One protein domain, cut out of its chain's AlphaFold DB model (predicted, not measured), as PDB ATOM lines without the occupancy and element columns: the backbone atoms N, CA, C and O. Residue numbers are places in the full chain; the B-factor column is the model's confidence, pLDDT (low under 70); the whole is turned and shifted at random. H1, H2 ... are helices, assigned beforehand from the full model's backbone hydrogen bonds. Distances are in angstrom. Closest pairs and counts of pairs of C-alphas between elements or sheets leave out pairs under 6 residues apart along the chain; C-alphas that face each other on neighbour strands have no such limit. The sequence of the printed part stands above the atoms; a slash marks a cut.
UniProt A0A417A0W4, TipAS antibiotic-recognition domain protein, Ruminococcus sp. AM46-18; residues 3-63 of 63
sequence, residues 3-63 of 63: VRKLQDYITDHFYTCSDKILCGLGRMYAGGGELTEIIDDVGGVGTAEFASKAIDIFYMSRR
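Overview. This is residues 3 to 63 of the 63 residues of the protein "TipAS antibiotic-recognition domain protein" of Ruminococcus sp. AM46-18 (UniProt A0A417A0W4). Two helices, H4 and H2, lie side by side and run opposite ways; H3 crosses one end of the pair, and H1 stands crosswise to both nearer the other end. The 61 printed residues hold four named helices, H1 to H4 in order, and no named strand: all helix. The whole is compact, radius of gyration of the C-alphas 11.3 A, spanning 28 by 25 by 16 A.

Along the chain. H4, residues 47 to 61, is 20.9 A long and ends at C-alpha 61 (2.893, -17.555, -34.998). H2 is residues 19 to 29, 15.3 A; H3 residues 34 to 43, 13.7 A; H1 residues 3 to 13, 15.5 A, from C-alpha 3 (12.258, -21.792, -28.915).

Arrangement. H4, the hub, touches H2 at a shallow tilt of 21 degrees, opposite ways; their closest C-alphas, Gly 26 and Ser 52, are 4.1 A apart. With residues 47 to 49 alone H4 touches H3, about perpendicular at 81 degrees, closest C-alphas Asp 40 and Thr 47, 5.3 A. H1 only just touches residues 54 to 58 of H4, with 3 pairs of C-alphas within 8 A, closest Val 3 and Ile 55, 6.0 A. H2 and H3 touch only at the corner; H1 and H3 are apart. In H1, H2, H3 and H4 every O i to N i+4 pair is within hydrogen-bond range.

Size, cuts and confidence. The C-alphas farthest apart, Asp 41 and Arg 63, are 32.0 A apart. The printed part has no cut; its three links are tight. Residue 63 alone has pLDDT under 70.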
ATOM      1  N   VAL A   3      13.401 -20.943 -29.289       88.50
ATOM      2  CA  VAL A   3      12.258 -21.792 -28.915       88.50
ATOM      3  C   VAL A   3      12.174 -23.078 -29.750       88.50
ATOM      4  O   VAL A   3      11.932 -24.147 -29.203       88.50
ATOM      5  N   ARG A   4      12.453 -23.008 -31.062       88.44
ATOM      6  CA  ARG A   4      12.476 -24.204 -31.920       88.44
ATOM      7  C   ARG A   4      13.605 -25.156 -31.528       88.44
ATOM      8  O   ARG A   4      13.382 -26.348 -31.467       88.44
ATOM      9  N   LYS A   5      14.795 -24.630 -31.211       91.56
ATOM     10  CA  LYS A   5      15.906 -25.476 -30.745       91.56
ATOM     11  C   LYS A   5      15.551 -26.203 -29.449       91.56
ATOM     12  O   LYS A   5      15.891 -27.368 -29.310       91.56
ATOM     13  N   LEU A   6      14.856 -25.528 -28.531       89.31
ATOM     14  CA  LEU A   6      14.357 -26.141 -27.300       89.31
ATOM     15  C   LEU A   6      13.356 -27.268 -27.600       89.31
ATOM     16  O   LEU A   6      13.476 -28.355 -27.048       89.31
ATOM     17  N   GLN A   7      12.407 -27.028 -28.504       90.38
ATOM     18  CA  GLN A   7      11.436 -28.034 -28.937       90.38
ATOM     19  C   GLN A   7      12.099 -29.247 -29.604       90.38
ATOM     20  O   GLN A   7      11.766 -30.385 -29.273       90.38
ATOM     21  N   ASP A   8      13.042 -28.997 -30.516       93.19
ATOM     22  CA  ASP A   8      13.798 -30.031 -31.224       93.19
ATOM     23  C   ASP A   8      14.598 -30.872 -30.219       93.19
ATOM     24  O   ASP A   8      14.531 -32.095 -30.250       93.19
ATOM     25  N   TYR A   9      15.268 -30.226 -29.257       93.50
ATOM     26  CA  TYR A   9      16.028 -30.903 -28.205       93.50
ATOM     27  C   TYR A   9      15.149 -31.799 -27.323       93.50
ATOM     28  O   TYR A   9      15.512 -32.937 -27.034       93.50
ATOM     29  N   ILE A  10      13.970 -31.318 -26.910       92.19
ATOM     30  CA  ILE A  10      13.042 -32.128 -26.105       92.19
ATOM     31  C   ILE A  10      12.521 -33.322 -26.916       92.19
ATOM     32  O   ILE A  10      12.415 -34.427 -26.385       92.19
ATOM     33  N   THR A  11      12.236 -33.101 -28.200       93.00
ATOM     34  CA  THR A  11      11.768 -34.143 -29.125       93.00
ATOM     35  C   THR A  11      12.820 -35.227 -29.333       93.00
ATOM     36  O   THR A  11      12.472 -36.404 -29.323       93.00
ATOM     37  N   ASP A  12      14.085 -34.840 -29.483       95.31
ATOM     38  CA  ASP A  12      15.193 -35.762 -29.741       95.31
ATOM     39  C   ASP A  12      15.594 -36.572 -28.496       95.31
ATOM     40  O   ASP A  12      15.876 -37.764 -28.589       95.31
ATOM     41  N   HIS A  13      15.573 -35.949 -27.311       95.00
ATOM     42  CA  HIS A  13      16.092 -36.572 -26.088       95.00
ATOM     43  C   HIS A  13      15.040 -37.171 -25.150       95.00
ATOM     44  O   HIS A  13      15.396 -38.005 -24.318       95.00
ATOM     45  N   PHE A  14      13.772 -36.757 -25.234       92.44
ATOM     46  CA  PHE A  14      12.748 -37.163 -24.266       92.44
ATOM     47  C   PHE A  14      11.507 -37.751 -24.938       92.44
ATOM     48  O   PHE A  14      11.276 -38.955 -24.883       92.44
ATOM     49  N   TYR A  15      10.671 -36.903 -25.533       91.25
ATOM     50  CA  TYR A  15       9.407 -37.298 -26.149       91.25
ATOM     51  C   TYR A  15       9.009 -36.275 -27.205       91.25
ATOM     52  O   TYR A  15       9.372 -35.106 -27.098       91.25
ATOM     53  N   THR A  16       8.192 -36.687 -28.179       92.56
ATOM     54  CA  THR A  16       7.712 -35.806 -29.253       92.56
ATOM     55  C   THR A  16       7.053 -34.544 -28.695       92.56
ATOM     56  O   THR A  16       5.901 -34.563 -28.246       92.56
ATOM     57  N   CYS A  17       7.775 -33.426 -28.744       91.44
ATOM     58  CA  CYS A  17       7.322 -32.160 -28.195       91.44
ATOM     59  C   CYS A  17       6.509 -31.416 -29.257       91.44
ATOM     60  O   CYS A  17       7.034 -30.646 -30.059       91.44
ATOM     61  N   SER A  18       5.198 -31.662 -29.292       91.50
ATOM     62  CA  SER A  18       4.300 -30.883 -30.155       91.50
ATOM     63  C   SER A  18       4.220 -29.420 -29.706       91.50
ATOM     64  O   SER A  18       4.417 -29.117 -28.530       91.50
ATOM     65  N   ASP A  19       3.839 -28.525 -30.617       90.25
ATOM     66  CA  ASP A  19       3.658 -27.091 -30.338       90.25
ATOM     67  C   ASP A  19       2.762 -26.841 -29.106       90.25
ATOM     68  O   ASP A  19       3.029 -25.957 -28.291       90.25
ATOM     69  N   LYS A  20       1.729 -27.675 -28.913       89.75
ATOM     70  CA  LYS A  20       0.844 -27.621 -27.738       89.75
ATOM     71  C   LYS A  20       1.554 -28.003 -26.440       89.75
ATOM     72  O   LYS A  20       1.319 -27.363 -25.418       89.75
ATOM     73  N   ILE A  21       2.398 -29.037 -26.470       91.62
ATOM     74  CA  ILE A  21       3.160 -29.457 -25.288       91.62
ATOM     75  C   ILE A  21       4.196 -28.391 -24.940       91.62
ATOM     76  O   ILE A  21       4.317 -28.023 -23.775       91.62
ATOM     77  N   LEU A  22       4.864 -27.825 -25.948       91.38
ATOM     78  CA  LEU A  22       5.801 -26.726 -25.752       91.38
ATOM     79  C   LEU A  22       5.118 -25.517 -25.096       91.38
ATOM     80  O   LEU A  22       5.626 -24.998 -24.108       91.38
ATOM     81  N   CYS A  23       3.935 -25.118 -25.578       91.62
ATOM     82  CA  CYS A  23       3.135 -24.052 -24.962       91.62
ATOM     83  C   CYS A  23       2.769 -24.365 -23.499       91.62
ATOM     84  O   CYS A  23       2.885 -23.500 -22.631       91.62
ATOM     85  N   GLY A  24       2.388 -25.613 -23.203       91.56
ATOM     86  CA  GLY A  24       2.131 -26.069 -21.834       91.56
ATOM     87  C   GLY A  24       3.362 -25.967 -20.928       91.56
ATOM     88  O   GLY A  24       3.257 -25.453 -19.817       91.56
ATOM     89  N   LEU A  25       4.535 -26.375 -21.425       90.88
ATOM     90  CA  LEU A  25       5.812 -26.251 -20.713       90.88
ATOM     91  C   LEU A  25       6.164 -24.790 -20.430       90.88
ATOM     92  O   LEU A  25       6.514 -24.460 -19.303       90.88
ATOM     93  N   GLY A  26       6.004 -23.901 -21.414       92.38
ATOM     94  CA  GLY A  26       6.229 -22.466 -21.222       92.38
ATOM     95  C   GLY A  26       5.356 -21.885 -20.107       92.38
ATOM     96  O   GLY A  26       5.851 -21.184 -19.226       92.38
ATOM     97  N   ARG A  27       4.065 -22.240 -20.072       91.44
ATOM     98  CA  ARG A  27       3.163 -21.834 -18.979       91.44
ATOM     99  C   ARG A  27       3.588 -22.400 -17.629       91.44
ATOM    100  O   ARG A  27       3.457 -21.702 -16.634       91.44
ATOM    101  N   MET A  28       4.112 -23.623 -17.602       91.44
ATOM    102  CA  MET A  28       4.641 -24.237 -16.385       91.44
ATOM    103  C   MET A  28       5.902 -23.518 -15.887       91.44
ATOM    104  O   MET A  28       6.046 -23.321 -14.686       91.44
ATOM    105  N   TYR A  29       6.770 -23.046 -16.791       91.88
ATOM    106  CA  TYR A  29       7.953 -22.256 -16.429       91.88
ATOM    107  C   TYR A  29       7.582 -20.938 -15.753       91.88
ATOM    108  O   TYR A  29       8.233 -20.553 -14.794       91.88
ATOM    109  N   ALA A  30       6.510 -20.275 -16.192       91.00
ATOM    110  CA  ALA A  30       6.003 -19.050 -15.564       91.00
ATOM    111  C   ALA A  30       4.878 -19.295 -14.537       91.00
ATOM    112  O   ALA A  30       4.218 -18.349 -14.115       91.00
ATOM    113  N   GLY A  31       4.614 -20.554 -14.171       87.38
ATOM    114  CA  GLY A  31       3.463 -20.937 -13.351       87.38
ATOM    115  C   GLY A  31       3.610 -20.637 -11.859       87.38
ATOM    116  O   GLY A  31       2.621 -20.725 -11.136       87.38
ATOM    117  N   GLY A  32       4.812 -20.272 -11.406       81.69
ATOM    118  CA  GLY A  32       5.147 -20.151  -9.991       81.69
ATOM    119  C   GLY A  32       5.406 -21.525  -9.372       81.69
ATOM    120  O   GLY A  32       4.590 -22.440  -9.475       81.69
ATOM    121  N   GLY A  33       6.570 -21.680  -8.746       89.75
ATOM    122  CA  GLY A  33       7.040 -22.931  -8.151       89.75
ATOM    123  C   GLY A  33       8.513 -23.180  -8.458       89.75
ATOM    124  O   GLY A  33       9.185 -22.326  -9.038       89.75
ATOM    125  N   GLU A  34       8.998 -24.377  -8.124       91.50
ATOM    126  CA  GLU A  34      10.422 -24.725  -8.239       91.50
ATOM    127  C   GLU A  34      10.982 -24.509  -9.646       91.50
ATOM    128  O   GLU A  34      12.098 -24.035  -9.793       91.50
ATOM    129  N   LEU A  35      10.218 -24.801 -10.703       89.06
ATOM    130  CA  LEU A  35      10.700 -24.593 -12.073       89.06
ATOM    131  C   LEU A  35      10.921 -23.116 -12.395       89.06
ATOM    132  O   LEU A  35      11.924 -22.781 -13.018       89.06
ATOM    133  N   THR A  36      10.005 -22.242 -11.976       92.75
ATOM    134  CA  THR A  36      10.162 -20.792 -12.138       92.75
ATOM    135  C   THR A  36      11.391 -20.315 -11.377       92.75
ATOM    136  O   THR A  36      12.223 -19.620 -11.949       92.75
ATOM    137  N   GLU A  37      11.540 -20.749 -10.124       93.94
ATOM    138  CA  GLU A  37      12.653 -20.361  -9.257       93.94
ATOM    139  C   GLU A  37      14.002 -20.861  -9.782       93.94
ATOM    140  O   GLU A  37      14.941 -20.082  -9.852       93.94
ATOM    141  N   ILE A  38      14.100 -22.115 -10.232       92.00
ATOM    142  CA  ILE A  38      15.331 -22.681 -10.805       92.00
ATOM    143  C   ILE A  38      15.718 -21.949 -12.095       92.00
ATOM    144  O   ILE A  38      16.892 -21.655 -12.319       92.00
ATOM    145  N   ILE A  39      14.749 -21.654 -12.966       91.69
ATOM    146  CA  ILE A  39      15.026 -20.948 -14.223       91.69
ATOM    147  C   ILE A  39      15.452 -19.504 -13.946       91.69
ATOM    148  O   ILE A  39      16.370 -19.013 -14.601       91.69
ATOM    149  N   ASP A  40      14.818 -18.837 -12.985       93.69
ATOM    150  CA  ASP A  40      15.175 -17.477 -12.589       93.69
ATOM    151  C   ASP A  40      16.498 -17.418 -11.808       93.69
ATOM    152  O   ASP A  40      17.224 -16.435 -11.925       93.69
ATOM    153  N   ASP A  41      16.867 -18.462 -11.068       94.62
ATOM    154  CA  ASP A  41      18.162 -18.562 -10.382       94.62
ATOM    155  C   ASP A  41      19.314 -18.729 -11.386       94.62
ATOM    156  O   ASP A  41      20.317 -18.017 -11.330       94.62
ATOM    157  N   VAL A  42      19.145 -19.609 -12.380       93.62
ATOM    158  CA  VAL A  42      20.169 -19.867 -13.409       93.62
ATOM    159  C   VAL A  42      20.211 -18.763 -14.473       93.62
ATOM    160  O   VAL A  42      21.279 -18.421 -14.981       93.62
ATOM    161  N   GLY A  43      19.049 -18.234 -14.857       87.81
ATOM    162  CA  GLY A  43      18.891 -17.272 -15.952       87.81
ATOM    163  C   GLY A  43      18.825 -15.807 -15.520       87.81
ATOM    164  O   GLY A  43      19.000 -14.918 -16.352       87.81
ATOM    165  N   GLY A  44      18.597 -15.548 -14.235       93.44
ATOM    166  CA  GLY A  44      18.242 -14.239 -13.700       93.44
ATOM    167  C   GLY A  44      16.724 -14.058 -13.579       93.44
ATOM    168  O   GLY A  44      15.948 -14.601 -14.368       93.44
ATOM    169  N   VAL A  45      16.309 -13.264 -12.591       93.12
ATOM    170  CA  VAL A  45      14.897 -13.004 -12.264       93.12
ATOM    171  C   VAL A  45      14.109 -12.554 -13.497       93.12
ATOM    172  O   VAL A  45      14.508 -11.617 -14.193       93.12
ATOM    173  N   GLY A  46      12.972 -13.205 -13.756       91.44
ATOM    174  CA  GLY A  46      12.102 -12.941 -14.903       91.44
ATOM    175  C   GLY A  46      12.460 -13.716 -16.175       91.44
ATOM    176  O   GLY A  46      11.782 -13.564 -17.198       91.44
ATOM    177  N   THR A  47      13.483 -14.573 -16.144       93.81
ATOM    178  CA  THR A  47      13.857 -15.412 -17.291       93.81
ATOM    179  C   THR A  47      12.795 -16.456 -17.597       93.81
ATOM    180  O   THR A  47      12.491 -16.698 -18.768       93.81
ATOM    181  N   ALA A  48      12.182 -17.047 -16.576       93.50
ATOM    182  CA  ALA A  48      11.130 -18.033 -16.758       93.50
ATOM    183  C   ALA A  48       9.896 -17.417 -17.437       93.50
ATOM    184  O   ALA A  48       9.327 -17.991 -18.373       93.50
ATOM    185  N   GLU A  49       9.533 -16.195 -17.037       93.50
ATOM    186  CA  GLU A  49       8.452 -15.430 -17.658       93.50
ATOM    187  C   GLU A  49       8.795 -15.028 -19.099       93.50
ATOM    188  O   GLU A  49       7.967 -15.155 -20.008       93.50
ATOM    189  N   PHE A  50      10.035 -14.596 -19.340       93.06
ATOM    190  CA  PHE A  50      10.521 -14.274 -20.678       93.06
ATOM    191  C   PHE A  50      10.463 -15.491 -21.615       93.06
ATOM    192  O   PHE A  50       9.952 -15.391 -22.734       93.06
ATOM    193  N   ALA A  51      10.928 -16.653 -21.152       92.25
ATOM    194  CA  ALA A  51      10.888 -17.900 -21.907       92.25
ATOM    195  C   ALA A  51       9.445 -18.325 -22.216       92.25
ATOM    196  O   ALA A  51       9.143 -18.687 -23.355       92.25
ATOM    197  N   SER A  52       8.543 -18.214 -21.237       93.81
ATOM    198  CA  SER A  52       7.114 -18.486 -21.411       93.81
ATOM    199  C   SER A  52       6.490 -17.618 -22.506       93.81
ATOM    200  O   SER A  52       5.885 -18.142 -23.443       93.81
ATOM    201  N   LYS A  53       6.720 -16.298 -22.468       93.25
ATOM    202  CA  LYS A  53       6.234 -15.358 -23.494       93.25
ATOM    203  C   LYS A  53       6.804 -15.667 -24.877       93.25
ATOM    204  O   LYS A  53       6.073 -15.640 -25.864       93.25
ATOM    205  N   ALA A  54       8.095 -15.989 -24.965       92.56
ATOM    206  CA  ALA A  54       8.724 -16.356 -26.230       92.56
ATOM    207  C   ALA A  54       8.108 -17.633 -26.828       92.56
ATOM    208  O   ALA A  54       7.873 -17.699 -28.037       92.56
ATOM    209  N   ILE A  55       7.826 -18.631 -25.985       92.00
ATOM    210  CA  ILE A  55       7.149 -19.866 -26.384       92.00
ATOM    211  C   ILE A  55       5.717 -19.585 -26.853       92.00
ATOM    212  O   ILE A  55       5.306 -20.114 -27.886       92.00
ATOM    213  N   ASP A  56       4.973 -18.740 -26.142       91.31
ATOM    214  CA  ASP A  56       3.589 -18.409 -26.491       91.31
ATOM    215  C   ASP A  56       3.506 -17.664 -27.834       91.31
ATOM    216  O   ASP A  56       2.732 -18.047 -28.710       91.31
ATOM    217  N   ILE A  57       4.386 -16.681 -28.071       91.06
ATOM    218  CA  ILE A  57       4.488 -15.982 -29.366       91.06
ATOM    219  C   ILE A  57       4.844 -16.961 -30.490       91.06
ATOM    220  O   ILE A  57       4.248 -16.918 -31.567       91.06
ATOM    221  N   PHE A  58       5.800 -17.864 -30.251       89.38
ATOM    222  CA  PHE A  58       6.178 -18.884 -31.225       89.38
ATOM    223  C   PHE A  58       5.000 -19.802 -31.570       89.38
ATOM    224  O   PHE A  58       4.742 -20.033 -32.750       89.38
ATOM    225  N   TYR A  59       4.257 -20.264 -30.563       87.19
ATOM    226  CA  TYR A  59       3.058 -21.079 -30.742       87.19
ATOM    227  C   TYR A  59       1.980 -20.338 -31.547       87.19
ATOM    228  O   TYR A  59       1.460 -20.881 -32.520       87.19
ATOM    229  N   MET A  60       1.688 -19.080 -31.200       86.12
ATOM    230  CA  MET A  60       0.692 -18.269 -31.910       86.12
ATOM    231  C   MET A  60       1.098 -17.968 -33.356       86.12
ATOM    232  O   MET A  60       0.239 -17.927 -34.227       86.12
ATOM    233  N   SER A  61       2.395 -17.809 -33.637       84.62
ATOM    234  CA  SER A  61       2.893 -17.555 -34.998       84.62
ATOM    235  C   SER A  61       2.783 -18.752 -35.951       84.62
ATOM    236  O   SER A  61       2.892 -18.574 -37.163       84.62
ATOM    237  N   ARG A  62       2.606 -19.971 -35.423       76.31
ATOM    238  CA  ARG A  62       2.478 -21.214 -36.207       76.31
ATOM    239  C   ARG A  62       1.035 -21.713 -36.315       76.31
ATOM    240  O   ARG A  62       0.819 -22.772 -36.905       76.31
ATOM    241  N   ARG A  63       0.084 -20.995 -35.713       63.34
ATOM    242  CA  ARG A  63      -1.326 -21.378 -35.637       63.34
ATOM    243  C   ARG A  63      -2.147 -20.817 -36.789       63.34
ATOM    244  O   ARG A  63      -1.826 -19.705 -37.256       63.34
TER     245      ARG A  63